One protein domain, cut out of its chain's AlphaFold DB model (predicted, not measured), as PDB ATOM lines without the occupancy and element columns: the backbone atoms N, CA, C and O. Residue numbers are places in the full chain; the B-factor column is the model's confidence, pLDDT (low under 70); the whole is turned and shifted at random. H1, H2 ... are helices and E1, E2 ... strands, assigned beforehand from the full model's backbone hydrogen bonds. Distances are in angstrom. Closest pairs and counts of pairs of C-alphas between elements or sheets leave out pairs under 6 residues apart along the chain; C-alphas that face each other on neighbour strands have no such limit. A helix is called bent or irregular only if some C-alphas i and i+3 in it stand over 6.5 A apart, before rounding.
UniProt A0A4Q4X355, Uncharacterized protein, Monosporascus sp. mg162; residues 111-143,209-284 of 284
ATOM      1  N   ARG A 111      34.702   4.265 -21.338       91.19
ATOM      2  CA  ARG A 111      34.112   5.185 -22.321       91.19
ATOM      3  C   ARG A 111      33.905   4.521 -23.673       91.19
ATOM      4  O   ARG A 111      34.845   4.002 -24.266       91.19
ATOM      5  N   GLN A 112      32.689   4.605 -24.199       92.75
ATOM      6  CA  GLN A 112      32.317   4.011 -25.477       92.75
ATOM      7  C   GLN A 112      31.720   5.051 -26.421       92.75
ATOM      8  O   GLN A 112      30.786   5.767 -26.071       92.75
ATOM      9  N   THR A 113      32.249   5.128 -27.643       95.06
ATOM     10  CA  THR A 113      31.699   6.001 -28.686       95.06
ATOM     11  C   THR A 113      30.710   5.234 -29.549       95.06
ATOM     12  O   THR A 113      31.060   4.211 -30.133       95.06
ATOM     13  N   VAL A 114      29.492   5.758 -29.667       95.62
ATOM     14  CA  VAL A 114      28.413   5.189 -30.479       95.62
ATOM     15  C   VAL A 114      28.050   6.171 -31.587       95.62
ATOM     16  O   VAL A 114      27.916   7.377 -31.361       95.62
ATOM     17  N   ARG A 115      27.912   5.639 -32.804       96.44
ATOM     18  CA  ARG A 115      27.613   6.382 -34.034       96.44
ATOM     19  C   ARG A 115      26.314   5.850 -34.625       96.44
ATOM     20  O   ARG A 115      26.315   4.766 -35.192       96.44
ATOM     21  N   ALA A 116      25.225   6.588 -34.470       96.12
ATOM     22  CA  ALA A 116      23.897   6.190 -34.916       96.12
ATOM     23  C   ALA A 116      23.447   7.034 -36.111       96.12
ATOM     24  O   ALA A 116      23.541   8.261 -36.072       96.12
ATOM     25  N   VAL A 117      22.937   6.393 -37.162       96.12
ATOM     26  CA  VAL A 117      22.338   7.102 -38.303       96.12
ATOM     27  C   VAL A 117      20.840   7.204 -38.068       96.12
ATOM     28  O   VAL A 117      20.169   6.192 -37.891       96.12
ATOM     29  N   VAL A 118      20.310   8.420 -38.084       95.75
ATOM     30  CA  VAL A 118      18.876   8.675 -37.963       95.75
ATOM     31  C   VAL A 118      18.323   8.934 -39.354       95.75
ATOM     32  O   VAL A 118      18.820   9.801 -40.075       95.75
ATOM     33  N   ARG A 119      17.287   8.187 -39.727       94.31
ATOM     34  CA  ARG A 119      16.464   8.438 -40.910       94.31
ATOM     35  C   ARG A 119      15.119   8.992 -40.454       94.31
ATOM     36  O   ARG A 119      14.301   8.230 -39.937       94.31
ATOM     37  N   PRO A 120      14.900  10.309 -40.597       93.62
ATOM     38  CA  PRO A 120      13.643  10.917 -40.216       93.62
ATOM     39  C   PRO A 120      12.460  10.369 -41.008       93.62
ATOM     40  O   PRO A 120      12.588  10.085 -42.198       93.62
ATOM     41  N   ARG A 121      11.292  10.289 -40.364       90.25
ATOM     42  CA  ARG A 121      10.031   9.990 -41.065       90.25
ATOM     43  C   ARG A 121       9.503  11.194 -41.842       90.25
ATOM     44  O   ARG A 121       8.877  11.038 -42.885       90.25
ATOM     45  N   ALA A 122       9.704  12.396 -41.302       88.44
ATOM     46  CA  ALA A 122       9.256  13.630 -41.933       88.44
ATOM     47  C   ALA A 122      10.104  13.926 -43.178       88.44
ATOM     48  O   ALA A 122      11.317  14.083 -43.062       88.44
ATOM     49  N   LEU A 123       9.453  14.060 -44.337       86.25
ATOM     50  CA  LEU A 123      10.108  14.260 -45.639       86.25
ATOM     51  C   LEU A 123      10.960  15.539 -45.716       86.25
ATOM     52  O   LEU A 123      11.882  15.626 -46.518       86.25
ATOM     53  N   GLU A 124      10.674  16.522 -44.864       90.81
ATOM     54  CA  GLU A 124      11.418  17.783 -44.774       90.81
ATOM     55  C   GLU A 124      12.801  17.621 -44.126       90.81
ATOM     56  O   GLU A 124      13.669  18.483 -44.270       90.81
ATOM     57  N   ARG A 125      13.022  16.529 -43.383       92.88
ATOM     58  CA  ARG A 125      14.256  16.297 -42.631       92.88
ATOM     59  C   ARG A 125      15.130  15.285 -43.362       92.88
ATOM     60  O   ARG A 125      14.727  14.153 -43.602       92.88
ATOM     61  N   GLN A 126      16.367  15.677 -43.646       92.62
ATOM     62  CA  GLN A 126      17.357  14.774 -44.234       92.62
ATOM     63  C   GLN A 126      17.917  13.793 -43.191       92.62
ATOM     64  O   GLN A 126      18.007  14.156 -42.014       92.62
ATOM     65  N   PRO A 127      18.324  12.573 -43.592       95.31
ATOM     66  CA  PRO A 127      19.079  11.670 -42.732       95.31
ATOM     67  C   PRO A 127      20.354  12.318 -42.188       95.31
ATOM     68  O   PRO A 127      21.044  13.046 -42.900       95.31
ATOM     69  N   PHE A 128      20.692  12.031 -40.933       95.81
ATOM     70  CA  PHE A 128      21.864  12.609 -40.272       95.81
ATOM     71  C   PHE A 128      22.522  11.621 -39.303       95.81
ATOM     72  O   PHE A 128      21.934  10.610 -38.916       95.81
ATOM     73  N   LEU A 129      23.766  11.909 -38.918       96.81
ATOM     74  CA  LEU A 129      24.554  11.094 -37.994       96.81
ATOM     75  C   LEU A 129      24.558  11.724 -36.597       96.81
ATOM     76  O   LEU A 129      24.895  12.895 -36.441       96.81
ATOM     77  N   ILE A 130      24.263  10.922 -35.578       95.88
ATOM     78  CA  ILE A 130      24.528  11.242 -34.176       95.88
ATOM     79  C   ILE A 130      25.773  10.470 -33.749       95.88
ATOM     80  O   ILE A 130      25.822   9.249 -33.861       95.88
ATOM     81  N   GLN A 131      26.771  11.170 -33.221       96.06
ATOM     82  CA  GLN A 131      27.962  10.560 -32.637       96.06
ATOM     83  C   GLN A 131      28.137  11.070 -31.212       96.06
ATOM     84  O   GLN A 131      28.236  12.279 -31.001       96.06
ATOM     85  N   ARG A 132      28.168  10.160 -30.236       94.31
ATOM     86  CA  ARG A 132      28.394  10.500 -28.826       94.31
ATOM     87  C   ARG A 132      29.289   9.489 -28.136       94.31
ATOM     88  O   ARG A 132      29.244   8.302 -28.441       94.31
ATOM     89  N   THR A 133      30.082   9.986 -27.197       95.06
ATOM     90  CA  THR A 133      30.887   9.174 -26.286       95.06
ATOM     91  C   THR A 133      30.179   9.116 -24.945       95.06
ATOM     92  O   THR A 133      29.839  10.151 -24.376       95.06
ATOM     93  N   PHE A 134      29.946   7.905 -24.467       93.75
ATOM     94  CA  PHE A 134      29.242   7.621 -23.231       93.75
ATOM     95  C   PHE A 134      30.199   7.045 -22.203       93.75
ATOM     96  O   PHE A 134      31.083   6.269 -22.558       93.75
ATOM     97  N   ASP A 135      30.000   7.398 -20.939       93.88
ATOM     98  CA  ASP A 135      30.567   6.653 -19.823       93.88
ATOM     99  C   ASP A 135      29.617   5.496 -19.481       93.88
ATOM    100  O   ASP A 135      28.485   5.696 -19.034       93.88
ATOM    101  N   MET A 136      30.057   4.270 -19.752       92.06
ATOM    102  CA  MET A 136      29.237   3.072 -19.577       92.06
ATOM    103  C   MET A 136      28.941   2.792 -18.101       92.06
ATOM    104  O   MET A 136      27.897   2.215 -17.793       92.06
ATOM    105  N   GLY A 137      29.834   3.193 -17.190       88.38
ATOM    106  CA  GLY A 137      29.634   3.038 -15.750       88.38
ATOM    107  C   GLY A 137      28.547   3.976 -15.236       88.38
ATOM    108  O   GLY A 137      27.629   3.534 -14.544       88.38
ATOM    109  N   GLU A 138      28.603   5.243 -15.649       90.25
ATOM    110  CA  GLU A 138      27.593   6.252 -15.309       90.25
ATOM    111  C   GLU A 138      26.209   5.860 -15.843       90.25
ATOM    112  O   GLU A 138      25.226   5.861 -15.104       90.25
ATOM    113  N   LEU A 139      26.130   5.429 -17.106       90.19
ATOM    114  CA  LEU A 139      24.867   5.002 -17.707       90.19
ATOM    115  C   LEU A 139      24.263   3.774 -17.017       90.19
ATOM    116  O   LEU A 139      23.055   3.736 -16.786       90.19
ATOM    117  N   ARG A 140      25.080   2.788 -16.634       88.62
ATOM    118  CA  ARG A 140      24.605   1.607 -15.891       88.62
ATOM    119  C   ARG A 140      24.067   1.957 -14.508       88.62
ATOM    120  O   ARG A 140      23.150   1.283 -14.044       88.62
ATOM    121  N   ALA A 141      24.598   3.002 -13.875       86.25
ATOM    122  CA  ALA A 141      24.105   3.499 -12.592       86.25
ATOM    123  C   ALA A 141      22.720   4.168 -12.698       86.25
ATOM    124  O   ALA A 141      22.048   4.334 -11.686       86.25
ATOM    125  N   THR A 142      22.273   4.530 -13.909       84.75
ATOM    126  CA  THR A 142      20.941   5.124 -14.141       84.75
ATOM    127  C   THR A 142      19.830   4.090 -14.329       84.75
ATOM    128  O   THR A 142      18.655   4.463 -14.340       84.75
ATOM    129  N   ILE A 143      20.178   2.807 -14.480       83.50
ATOM    130  CA  ILE A 143      19.198   1.724 -14.587       83.50
ATOM    131  C   ILE A 143      18.492   1.596 -13.235       83.50
ATOM    132  O   ILE A 143      19.174   1.330 -12.245       83.50
ATOM    133  N   LEU A 209      10.145   2.785 -45.320       57.28
ATOM    134  CA  LEU A 209      11.065   2.847 -44.178       57.28
ATOM    135  C   LEU A 209      10.601   1.955 -43.009       57.28
ATOM    136  O   LEU A 209      11.425   1.337 -42.341       57.28
ATOM    137  N   MET A 210       9.283   1.850 -42.797       54.91
ATOM    138  CA  MET A 210       8.685   0.929 -41.817       54.91
ATOM    139  C   MET A 210       8.696  -0.531 -42.290       54.91
ATOM    140  O   MET A 210       8.542  -1.439 -41.477       54.91
ATOM    141  N   ARG A 211       8.896  -0.762 -43.594       55.22
ATOM    142  CA  ARG A 211       9.082  -2.091 -44.191       55.22
ATOM    143  C   ARG A 211      10.541  -2.539 -44.244       55.22
ATOM    144  O   ARG A 211      10.812  -3.593 -44.823       55.22
ATOM    145  N   ASP A 212      11.478  -1.794 -43.651       67.50
ATOM    146  CA  ASP A 212      12.809  -2.341 -43.395       67.50
ATOM    147  C   ASP A 212      12.631  -3.554 -42.476       67.50
ATOM    148  O   ASP A 212      12.281  -3.418 -41.304       67.50
ATOM    149  N   ALA A 213      12.815  -4.754 -43.032       63.44
ATOM    150  CA  ALA A 213      12.511  -6.021 -42.371       63.44
ATOM    151  C   ALA A 213      13.283  -6.224 -41.052       63.44
ATOM    152  O   ALA A 213      12.995  -7.160 -40.307       63.44
ATOM    153  N   LYS A 214      14.273  -5.369 -40.773       75.44
ATOM    154  CA  LYS A 214      15.102  -5.392 -39.564       75.44
ATOM    155  C   LYS A 214      14.759  -4.286 -38.560       75.44
ATOM    156  O   LYS A 214      15.306  -4.295 -37.457       75.44
ATOM    157  N   ALA A 215      13.885  -3.338 -38.905       87.50
ATOM    158  CA  ALA A 215      13.472  -2.275 -37.996       87.50
ATOM    159  C   ALA A 215      12.474  -2.812 -36.960       87.50
ATOM    160  O   ALA A 215      11.461  -3.418 -37.299       87.50
ATOM    161  N   VAL A 216      12.759  -2.577 -35.677       92.75
ATOM    162  CA  VAL A 216      11.943  -3.072 -34.560       92.75
ATOM    163  C   VAL A 216      11.507  -1.889 -33.699       92.75
ATOM    164  O   VAL A 216      12.368  -1.117 -33.269       92.75
ATOM    165  N   PRO A 217      10.198  -1.723 -33.429       93.38
ATOM    166  CA  PRO A 217       9.713  -0.609 -32.632       93.38
ATOM    167  C   PRO A 217      10.163  -0.740 -31.175       93.38
ATOM    168  O   PRO A 217       9.932  -1.754 -30.510       93.38
ATOM    169  N   ILE A 218      10.754   0.327 -30.646       93.44
ATOM    170  CA  ILE A 218      11.172   0.408 -29.248       93.44
ATOM    171  C   ILE A 218      10.548   1.621 -28.560       93.44
ATOM    172  O   ILE A 218      10.684   2.750 -29.022       93.44
ATOM    173  N   HIS A 219       9.862   1.397 -27.439       94.00
ATOM    174  CA  HIS A 219       9.332   2.492 -26.636       94.00
ATOM    175  C   HIS A 219      10.419   3.033 -25.707       94.00
ATOM    176  O   HIS A 219      11.116   2.267 -25.032       94.00
ATOM    177  N   LEU A 220      10.478   4.361 -25.584       92.81
ATOM    178  CA  LEU A 220      11.447   5.060 -24.738       92.81
ATOM    179  C   LEU A 220      11.467   4.541 -23.291       92.81
ATOM    180  O   LEU A 220      12.532   4.455 -22.688       92.81
ATOM    181  N   LYS A 221      10.310   4.148 -22.737       93.50
ATOM    182  CA  LYS A 221      10.209   3.608 -21.371       93.50
ATOM    183  C   LYS A 221      11.053   2.341 -21.162       93.50
ATOM    184  O   LYS A 221      11.760   2.250 -20.167       93.50
ATOM    185  N   TYR A 222      11.036   1.413 -22.121       94.44
ATOM    186  CA  TYR A 222      11.816   0.174 -22.039       94.44
ATOM    187  C   TYR A 222      13.285   0.420 -22.366       94.44
ATOM    188  O   TYR A 222      14.156  -0.123 -21.694       94.44
ATOM    189  N   ALA A 223      13.573   1.302 -23.331       94.44
ATOM    190  CA  ALA A 223      14.947   1.723 -23.587       94.44
ATOM    191  C   ALA A 223      15.581   2.327 -22.324       94.44
ATOM    192  O   ALA A 223      16.699   1.978 -21.977       94.44
ATOM    193  N   ARG A 224      14.866   3.184 -21.582       93.00
ATOM    194  CA  ARG A 224      15.372   3.768 -20.326       93.00
ATOM    195  C   ARG A 224      15.611   2.729 -19.237       93.00
ATOM    196  O   ARG A 224      16.592   2.845 -18.515       93.00
ATOM    197  N   ALA A 225      14.724   1.746 -19.117       92.00
ATOM    198  CA  ALA A 225      14.835   0.713 -18.095       92.00
ATOM    199  C   ALA A 225      15.956  -0.299 -18.383       92.00
ATOM    200  O   ALA A 225      16.577  -0.785 -17.446       92.00
ATOM    201  N   HIS A 226      16.231  -0.607 -19.656       93.69
ATOM    202  CA  HIS A 226      17.094  -1.742 -20.008       93.69
ATOM    203  C   HIS A 226      18.273  -1.400 -20.918       93.69
ATOM    204  O   HIS A 226      19.246  -2.142 -20.921       93.69
ATOM    205  N   LEU A 227      18.220  -0.309 -21.687       95.62
ATOM    206  CA  LEU A 227      19.213   0.058 -22.709       95.62
ATOM    207  C   LEU A 227      19.596   1.554 -22.608       95.62
ATOM    208  O   LEU A 227      19.226   2.351 -23.483       95.62
ATOM    209  N   PRO A 228      20.333   1.975 -21.562       95.25
ATOM    210  CA  PRO A 228      20.612   3.387 -21.284       95.25
ATOM    211  C   PRO A 228      21.251   4.168 -22.437       95.25
ATOM    212  O   PRO A 228      20.904   5.330 -22.658       95.25
ATOM    213  N   VAL A 229      22.146   3.545 -23.213       96.19
ATOM    214  CA  VAL A 229      22.762   4.191 -24.388       96.19
ATOM    215  C   VAL A 229      21.695   4.567 -25.411       96.19
ATOM    216  O   VAL A 229      21.671   5.689 -25.919       96.19
ATOM    217  N   LEU A 230      20.779   3.642 -25.692       96.06
ATOM    218  CA  LEU A 230      19.691   3.884 -26.626       96.06
ATOM    219  C   LEU A 230      18.740   4.953 -26.090       96.06
ATOM    220  O   LEU A 230      18.370   5.870 -26.818       96.06
ATOM    221  N   ALA A 231      18.399   4.889 -24.805       95.56
ATOM    222  CA  ALA A 231      17.581   5.909 -24.166       95.56
ATOM    223  C   ALA A 231      18.188   7.311 -24.280       95.56
ATOM    224  O   ALA A 231      17.472   8.255 -24.604       95.56
ATOM    225  N   ALA A 232      19.497   7.447 -24.061       95.31
ATOM    226  CA  ALA A 232      20.198   8.720 -24.176       95.31
ATOM    227  C   ALA A 232      20.181   9.267 -25.614       95.31
ATOM    228  O   ALA A 232      20.034  10.474 -25.815       95.31
ATOM    229  N   LEU A 233      20.284   8.393 -26.622       95.44
ATOM    230  CA  LEU A 233      20.156   8.784 -28.030       95.44
ATOM    231  C   LEU A 233      18.733   9.256 -28.359       95.44
ATOM    232  O   LEU A 233      18.572  10.316 -28.967       95.44
ATOM    233  N   LEU A 234      17.712   8.516 -27.919       94.94
ATOM    234  CA  LEU A 234      16.305   8.870 -28.140       94.94
ATOM    235  C   LEU A 234      15.917  10.164 -27.402       94.94
ATOM    236  O   LEU A 234      15.222  11.008 -27.956       94.94
ATOM    237  N   ALA A 235      16.427  10.366 -26.186       92.94
ATOM    238  CA  ALA A 235      16.181  11.559 -25.371       92.94
ATOM    239  C   ALA A 235      17.056  12.769 -25.754       92.94
ATOM    240  O   ALA A 235      16.966  13.821 -25.126       92.94
ATOM    241  N   SER A 236      17.896  12.660 -26.789       91.88
ATOM    242  CA  SER A 236      18.808  13.735 -27.206       91.88
ATOM    243  C   SER A 236      18.116  14.950 -27.843       91.88
ATOM    244  O   SER A 236      18.796  15.917 -28.182       91.88
ATOM    245  N   GLY A 237      16.804  14.881 -28.092       91.94
ATOM    246  CA  GLY A 237      16.023  15.903 -28.801       91.94
ATOM    247  C   GLY A 237      16.163  15.872 -30.329       91.94
ATOM    248  O   GLY A 237      15.458  16.596 -31.028       91.94
ATOM    249  N   HIS A 238      17.047  15.024 -30.866       92.56
ATOM    250  CA  HIS A 238      17.274  14.907 -32.308       92.56
ATOM    251  C   HIS A 238      16.376  13.845 -32.959       92.56
ATOM    252  O   HIS A 238      16.043  13.961 -34.139       92.56
ATOM    253  N   VAL A 239      15.984  12.820 -32.201       94.88
ATOM    254  CA  VAL A 239      15.125  11.723 -32.663       94.88
ATOM    255  C   VAL A 239      13.676  12.041 -32.305       94.88
ATOM    256  O   VAL A 239      13.394  12.433 -31.173       94.88
ATOM    257  N   ARG A 240      12.767  11.901 -33.270       94.19
ATOM    258  CA  ARG A 240      11.319  12.070 -33.084       94.19
ATOM    259  C   ARG A 240      10.597  10.738 -33.259       94.19
ATOM    260  O   ARG A 240      11.136   9.801 -33.844       94.19
ATOM    261  N   ASP A 241       9.358  10.674 -32.783       91.88
ATOM    262  CA  ASP A 241       8.521   9.489 -32.949       91.88
ATOM    263  C   ASP A 241       8.337   9.137 -34.433       91.88
ATOM    264  O   ASP A 241       7.998   9.981 -35.267       91.88
ATOM    265  N   GLY A 242       8.571   7.864 -34.754       90.81
ATOM    266  CA  GLY A 242       8.523   7.336 -36.116       90.81
ATOM    267  C   GLY A 242       9.834   7.440 -36.902       90.81
ATOM    268  O   GLY A 242       9.920   6.827 -37.963       90.81
ATOM    269  N   ASP A 243      10.849   8.157 -36.409       93.38
ATOM    270  CA  ASP A 243      12.185   8.135 -37.015       93.38
ATOM    271  C   ASP A 243      12.821   6.735 -36.857       93.38
ATOM    272  O   ASP A 243      12.659   6.072 -35.829       93.38
ATOM    273  N   VAL A 244      13.588   6.290 -37.858       93.94
ATOM    274  CA  VAL A 244      14.325   5.015 -37.805       93.94
ATOM    275  C   VAL A 244      15.777   5.282 -37.430       93.94
ATOM    276  O   VAL A 244      16.464   6.074 -38.076       93.94
ATOM    277  N   VAL A 245      16.258   4.604 -36.389       94.81
ATOM    278  CA  VAL A 245      17.627   4.747 -35.882       94.81
ATOM    279  C   VAL A 245      18.423   3.484 -36.197       94.81
ATOM    280  O   VAL A 245      18.115   2.404 -35.698       94.81
ATOM    281  N   TYR A 246      19.474   3.623 -36.999       94.81
ATOM    282  CA  TYR A 246      20.430   2.559 -37.289       94.81
ATOM    283  C   TYR A 246      21.569   2.615 -36.272       94.81
ATOM    284  O   TYR A 246      22.288   3.616 -36.189       94.81
ATOM    285  N   LEU A 247      21.724   1.537 -35.504       94.38
ATOM    286  CA  LEU A 247      22.711   1.411 -34.434       94.38
ATOM    287  C   LEU A 247      23.810   0.412 -34.816       94.38
ATOM    288  O   LEU A 247      23.506  -0.633 -35.395       94.38
ATOM    289  N   PRO A 248      25.074   0.687 -34.457       93.94
ATOM    290  CA  PRO A 248      26.175  -0.244 -34.652       93.94
ATOM    291  C   PRO A 248      26.154  -1.289 -33.532       93.94
ATOM    292  O   PRO A 248      26.852  -1.148 -32.534       93.94
ATOM    293  N   LEU A 249      25.309  -2.309 -33.667       95.00
ATOM    294  CA  LEU A 249      25.247  -3.419 -32.716       95.00
ATOM    295  C   LEU A 249      26.300  -4.486 -33.046       95.00
ATOM    296  O   LEU A 249      26.604  -4.669 -34.227       95.00
ATOM    297  N   PRO A 250      26.832  -5.207 -32.041       95.81
ATOM    298  CA  PRO A 250      27.734  -6.330 -32.282       95.81
ATOM    299  C   PRO A 250      27.033  -7.474 -33.031       95.81
ATOM    300  O   PRO A 250      27.624  -8.026 -33.952       95.81
ATOM    301  N   HIS A 251      25.764  -7.754 -32.702       96.25
ATOM    302  CA  HIS A 251      24.941  -8.793 -33.341       96.25
ATOM    303  C   HIS A 251      23.633  -8.195 -33.878       96.25
ATOM    304  O   HIS A 251      22.579  -8.317 -33.238       96.25
ATOM    305  N   PRO A 252      23.658  -7.490 -35.025       94.50
ATOM    306  CA  PRO A 252      22.481  -6.798 -35.556       94.50
ATOM    307  C   PRO A 252      21.322  -7.745 -35.913       94.50
ATOM    308  O   PRO A 252      20.159  -7.354 -35.834       94.50
ATOM    309  N   GLU A 253      21.605  -8.992 -36.280       93.81
ATOM    310  CA  GLU A 253      20.612 -10.030 -36.576       93.81
ATOM    311  C   GLU A 253      19.822 -10.497 -35.351       93.81
ATOM    312  O   GLU A 253      18.676 -10.916 -35.500       93.81
ATOM    313  N   ALA A 254      20.396 -10.380 -34.150       95.19
ATOM    314  CA  ALA A 254      19.741 -10.730 -32.890       95.19
ATOM    315  C   ALA A 254      18.920  -9.567 -32.300       95.19
ATOM    316  O   ALA A 254      18.355  -9.692 -31.211       95.19
ATOM    317  N   TRP A 255      18.853  -8.414 -32.980       94.81
ATOM    318  CA  TRP A 255      18.140  -7.235 -32.483       94.81
ATOM    319  C   TRP A 255      16.641  -7.474 -32.220       94.81
ATOM    320  O   TRP A 255      16.179  -7.085 -31.146       94.81
ATOM    321  N   PRO A 256      15.863  -8.147 -33.095       94.12
ATOM    322  CA  PRO A 256      14.454  -8.435 -32.812       94.12
ATOM    323  C   PRO A 256      14.241  -9.264 -31.542       94.12
ATOM    324  O   PRO A 256      13.320  -8.994 -30.768       94.12
ATOM    325  N   GLN A 257      15.108 -10.243 -31.299       94.38
ATOM    326  CA  GLN A 257      15.089 -11.096 -30.115       94.38
ATOM    327  C   GLN A 257      15.511 -10.302 -28.877       94.38
ATOM    328  O   GLN A 257      14.827 -10.358 -27.860       94.38
ATOM    329  N   THR A 258      16.552  -9.473 -29.002       95.50
ATOM    330  CA  THR A 258      17.018  -8.567 -27.941       95.50
ATOM    331  C   THR A 258      15.900  -7.618 -27.506       95.50
ATOM    332  O   THR A 258      15.603  -7.491 -26.321       95.50
ATOM    333  N   ALA A 259      15.230  -6.979 -28.469       94.62
ATOM    334  CA  ALA A 259      14.108  -6.090 -28.201       94.62
ATOM    335  C   ALA A 259      12.952  -6.849 -27.535       94.62
ATOM    336  O   ALA A 259      12.413  -6.381 -26.534       94.62
ATOM    337  N   ARG A 260      12.599  -8.040 -28.037       94.38
ATOM    338  CA  ARG A 260      11.570  -8.892 -27.425       94.38
ATOM    339  C   ARG A 260      11.898  -9.215 -25.968       94.38
ATOM    340  O   ARG A 260      11.019  -9.052 -25.128       94.38
ATOM    341  N   TYR A 261      13.131  -9.626 -25.678       94.50
ATOM    342  CA  TYR A 261      13.593  -9.903 -24.318       94.50
ATOM    343  C   TYR A 261      13.436  -8.670 -23.416       94.50
ATOM    344  O   TYR A 261      12.841  -8.764 -22.347       94.50
ATOM    345  N   VAL A 262      13.846  -7.491 -23.889       93.75
ATOM    346  CA  VAL A 262      13.691  -6.214 -23.169       93.75
ATOM    347  C   VAL A 262      12.225  -5.874 -22.861       93.75
ATOM    348  O   VAL A 262      11.934  -5.269 -21.832       93.75
ATOM    349  N   TYR A 263      11.284  -6.255 -23.727       93.75
ATOM    350  CA  TYR A 263       9.856  -6.024 -23.492       93.75
ATOM    351  C   TYR A 263       9.222  -7.006 -22.510       93.75
ATOM    352  O   TYR A 263       8.327  -6.618 -21.756       93.75
ATOM    353  N   THR A 264       9.603  -8.281 -22.576       91.62
ATOM    354  CA  THR A 264       8.888  -9.358 -21.880       91.62
ATOM    355  C   THR A 264       9.596  -9.836 -20.616       91.62
ATOM    356  O   THR A 264       8.935 -10.378 -19.726       91.62
ATOM    357  N   GLY A 265      10.921  -9.682 -20.539       87.50
ATOM    358  CA  GLY A 265      11.767 -10.261 -19.494       87.50
ATOM    359  C   GLY A 265      11.624 -11.784 -19.378       87.50
ATOM    360  O   GLY A 265      11.738 -12.326 -18.280       87.50
ATOM    361  N   GLN A 266      11.254 -12.467 -20.468       83.19
ATOM    362  CA  GLN A 266      11.007 -13.913 -20.476       83.19
ATOM    363  C   GLN A 266      12.161 -14.674 -21.124       83.19
ATOM    364  O   GLN A 266      12.576 -14.335 -22.232       83.19
ATOM    365  N   GLY A 267      12.559 -15.774 -20.483       85.25
ATOM    366  CA  GLY A 267      13.637 -16.650 -20.939       85.25
ATOM    367  C   GLY A 267      15.022 -16.144 -20.545       85.25
ATOM    368  O   GLY A 267      15.176 -15.015 -20.096       85.25
ATOM    369  N   GLU A 268      16.024 -17.002 -20.711       89.81
ATOM    370  CA  GLU A 268      17.427 -16.610 -20.591       89.81
ATOM    371  C   GLU A 268      17.879 -15.959 -21.904       89.81
ATOM    372  O   GLU A 268      17.695 -16.569 -22.966       89.81
ATOM    373  N   PRO A 269      18.471 -14.753 -21.868       92.94
ATOM    374  CA  PRO A 269      18.933 -14.092 -23.075       92.94
ATOM    375  C   PRO A 269      20.085 -14.889 -23.691       92.94
ATOM    376  O   PRO A 269      20.996 -15.362 -23.000       92.94
ATOM    377  N   THR A 270      20.063 -15.040 -25.014       95.50
ATOM    378  CA  THR A 270      21.154 -15.717 -25.730       95.50
ATOM    379  C   THR A 270      22.461 -14.920 -25.620       95.50
ATOM    380  O   THR A 270      22.464 -13.749 -25.245       95.50
ATOM    381  N   LEU A 271      23.611 -15.527 -25.949       96.19
ATOM    382  CA  LEU A 271      24.900 -14.819 -25.900       96.19
ATOM    383  C   LEU A 271      24.884 -13.537 -26.752       96.19
ATOM    384  O   LEU A 271      25.285 -12.483 -26.268       96.19
ATOM    385  N   ALA A 272      24.346 -13.615 -27.971       96.44
ATOM    386  CA  ALA A 272      24.234 -12.475 -28.878       96.44
ATOM    387  C   ALA A 272      23.343 -11.355 -28.307       96.44
ATOM    388  O   ALA A 272      23.686 -10.176 -28.390       96.44
ATOM    389  N   GLU A 273      22.223 -11.716 -27.673       95.75
ATOM    390  CA  GLU A 273      21.338 -10.759 -26.999       95.75
ATOM    391  C   GLU A 273      22.031 -10.099 -25.805       95.75
ATOM    392  O   GLU A 273      21.995  -8.876 -25.679       95.75
ATOM    393  N   ARG A 274      22.718 -10.880 -24.962       95.75
ATOM    394  CA  ARG A 274      23.485 -10.353 -23.824       95.75
ATOM    395  C   ARG A 274      24.573  -9.389 -24.268       95.75
ATOM    396  O   ARG A 274      24.732  -8.339 -23.653       95.75
ATOM    397  N   GLU A 275      25.294  -9.706 -25.338       96.56
ATOM    398  CA  GLU A 275      26.325  -8.824 -25.887       96.56
ATOM    399  C   GLU A 275      25.729  -7.533 -26.463       96.56
ATOM    400  O   GLU A 275      26.256  -6.450 -26.198       96.56
ATOM    401  N   ASN A 276      24.588  -7.609 -27.158       96.44
ATOM    402  CA  ASN A 276      23.851  -6.421 -27.601       96.44
ATOM    403  C   ASN A 276      23.401  -5.548 -26.418       96.44
ATOM    404  O   ASN A 276      23.578  -4.326 -26.443       96.44
ATOM    405  N   ILE A 277      22.834  -6.157 -25.371       95.44
ATOM    406  CA  ILE A 277      22.380  -5.450 -24.166       95.44
ATOM    407  C   ILE A 277      23.577  -4.804 -23.462       95.44
ATOM    408  O   ILE A 277      23.539  -3.611 -23.158       95.44
ATOM    409  N   ALA A 278      24.673  -5.542 -23.276       94.31
ATOM    410  CA  ALA A 278      25.889  -5.045 -22.640       94.31
ATOM    411  C   ALA A 278      26.529  -3.881 -23.414       94.31
ATOM    412  O   ALA A 278      26.953  -2.903 -22.785       94.31
ATOM    413  N   TYR A 279      26.547  -3.959 -24.753       95.06
ATOM    414  CA  TYR A 279      27.013  -2.896 -25.653       95.06
ATOM    415  C   TYR A 279      26.198  -1.607 -25.494       95.06
ATOM    416  O   TYR A 279      26.739  -0.509 -25.588       95.06
ATOM    417  N   LEU A 280      24.901  -1.721 -25.205       95.62
ATOM    418  CA  LEU A 280      24.010  -0.585 -24.943       95.62
ATOM    419  C   LEU A 280      23.946  -0.178 -23.461       95.62
ATOM    420  O   LEU A 280      23.035   0.550 -23.056       95.62
ATOM    421  N   ALA A 281      24.928  -0.616 -22.667       94.06
ATOM    422  CA  ALA A 281      25.049  -0.380 -21.229       94.06
ATOM    423  C   ALA A 281      23.908  -0.976 -20.389       94.06
ATOM    424  O   ALA A 281      23.697  -0.543 -19.261       94.06
ATOM    425  N   GLY A 282      23.174  -1.945 -20.926       90.56
ATOM    426  CA  GLY A 282      22.078  -2.616 -20.246       90.56
ATOM    427  C   GLY A 282      22.509  -3.719 -19.284       90.56
ATOM    428  O   GLY A 282      23.679  -4.111 -19.239       90.56
ATOM    429  N   LYS A 283      21.529  -4.236 -18.538       85.62
ATOM    430  CA  LYS A 283      21.633  -5.438 -17.696       85.62
ATOM    431  C   LYS A 283      20.676  -6.497 -18.262       85.62
ATOM    432  O   LYS A 283      19.535  -6.157 -18.582       85.62
ATOM    433  N   ALA A 284      21.167  -7.723 -18.423       76.00
ATOM    434  CA  ALA A 284      20.463  -8.887 -18.963       76.00
ATOM    435  C   ALA A 284      20.507 -10.024 -17.940       76.00
ATOM    436  O   ALA A 284      21.494 -10.039 -17.167       76.00
TER     437      ALA A 284
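This is residues 111 to 143 and 209 to 284 of the 284 residues of an uncharacterized protein of Monosporascus sp. mg162 (UniProt A0A4Q4X355). A long two-stranded hairpin, E1 and E2, widened by the short strand E3 beside E1, forms a narrow sheet with helix H3 over one face. H2 packs on H3 as a helical hairpin and is not on the sheet, H1 follows directly from the end of E2, and H4 and H5, about perpendicular to each other and not on the sheet, pack together, with H4 also meeting H2 at its residues 262 to 263. The 109 printed residues hold five named helices and three named strands, in the order E1, E2, H1, H2, H3, E3, H4, H5; the antiparallel sheet runs E2, E1, E3. The class is mixed, helices and strands, and the whole is compact, with a radius of gyration of the C-alphas of 13.5 A and spans of 42 by 30 by 23 A.

E1, residues 111 to 119, and E2, residues 128 to 135, are an antiparallel hairpin at 158 degrees, with N 114 and O 132 within hydrogen-bond range at 2.8 A. E3, residues 244 to 246, is antiparallel to E1 at 139 degrees, with N 119 and O 244 at 2.8 A. H1, residues 136 to 141, only grazes the sheet, with residues 136 to 138. H3, residues 228 to 234, is on the sheet at a height of 6.9 A, only just over E1, with 3 C-alphas, and slantwise to it at 34 degrees on the local plane. H1 and H3 only just touch, with 3 pairs of C-alphas within 8 A, the closest being Leu 139 and Pro 228 at 5.8 A. H2, residues 220 to 226, and H3 are a helical hairpin and touch at a shallow tilt of 15 degrees, opposite ways; their closest C-alphas, Arg 224 and Ala 231, are 4.9 A apart. H4, residues 252 to 264, touches H5, residues 271 to 279, with residues 254 to 258 alone, about perpendicular at 82 degrees; the closest C-alphas, Thr 258 and Glu 273, are 4.9 A apart. Every O i to N i+4 pair is within hydrogen-bond range in H1, H2, H3 and H5, and 7 of 9 are in H4.

E1 begins at C-alpha 111 (34.112, 5.185, -22.321) and is 25.8 A long; E2 is 23.0 A. H1 is 8.7 A, H2 10.0 A, H3 9.8 A and E3 6.6 A. H4, 19.5 A long, is irregular, with C-alphas 253 and 256 7.4 A apart. H5, 12.1 A long, ends at C-alpha 279 (27.013, -2.896, -25.653).

The two C-alphas farthest apart, of Glu 124 and Glu 268, are 42.5 A apart. Residues 144 to 208 are not printed, and C-alphas 143 and 209 are 30.7 A apart across this cut. Of the links that are printed whole, none is long. The mean pLDDT of the printed part is 91.4, and residues 209 to 213 are under 70.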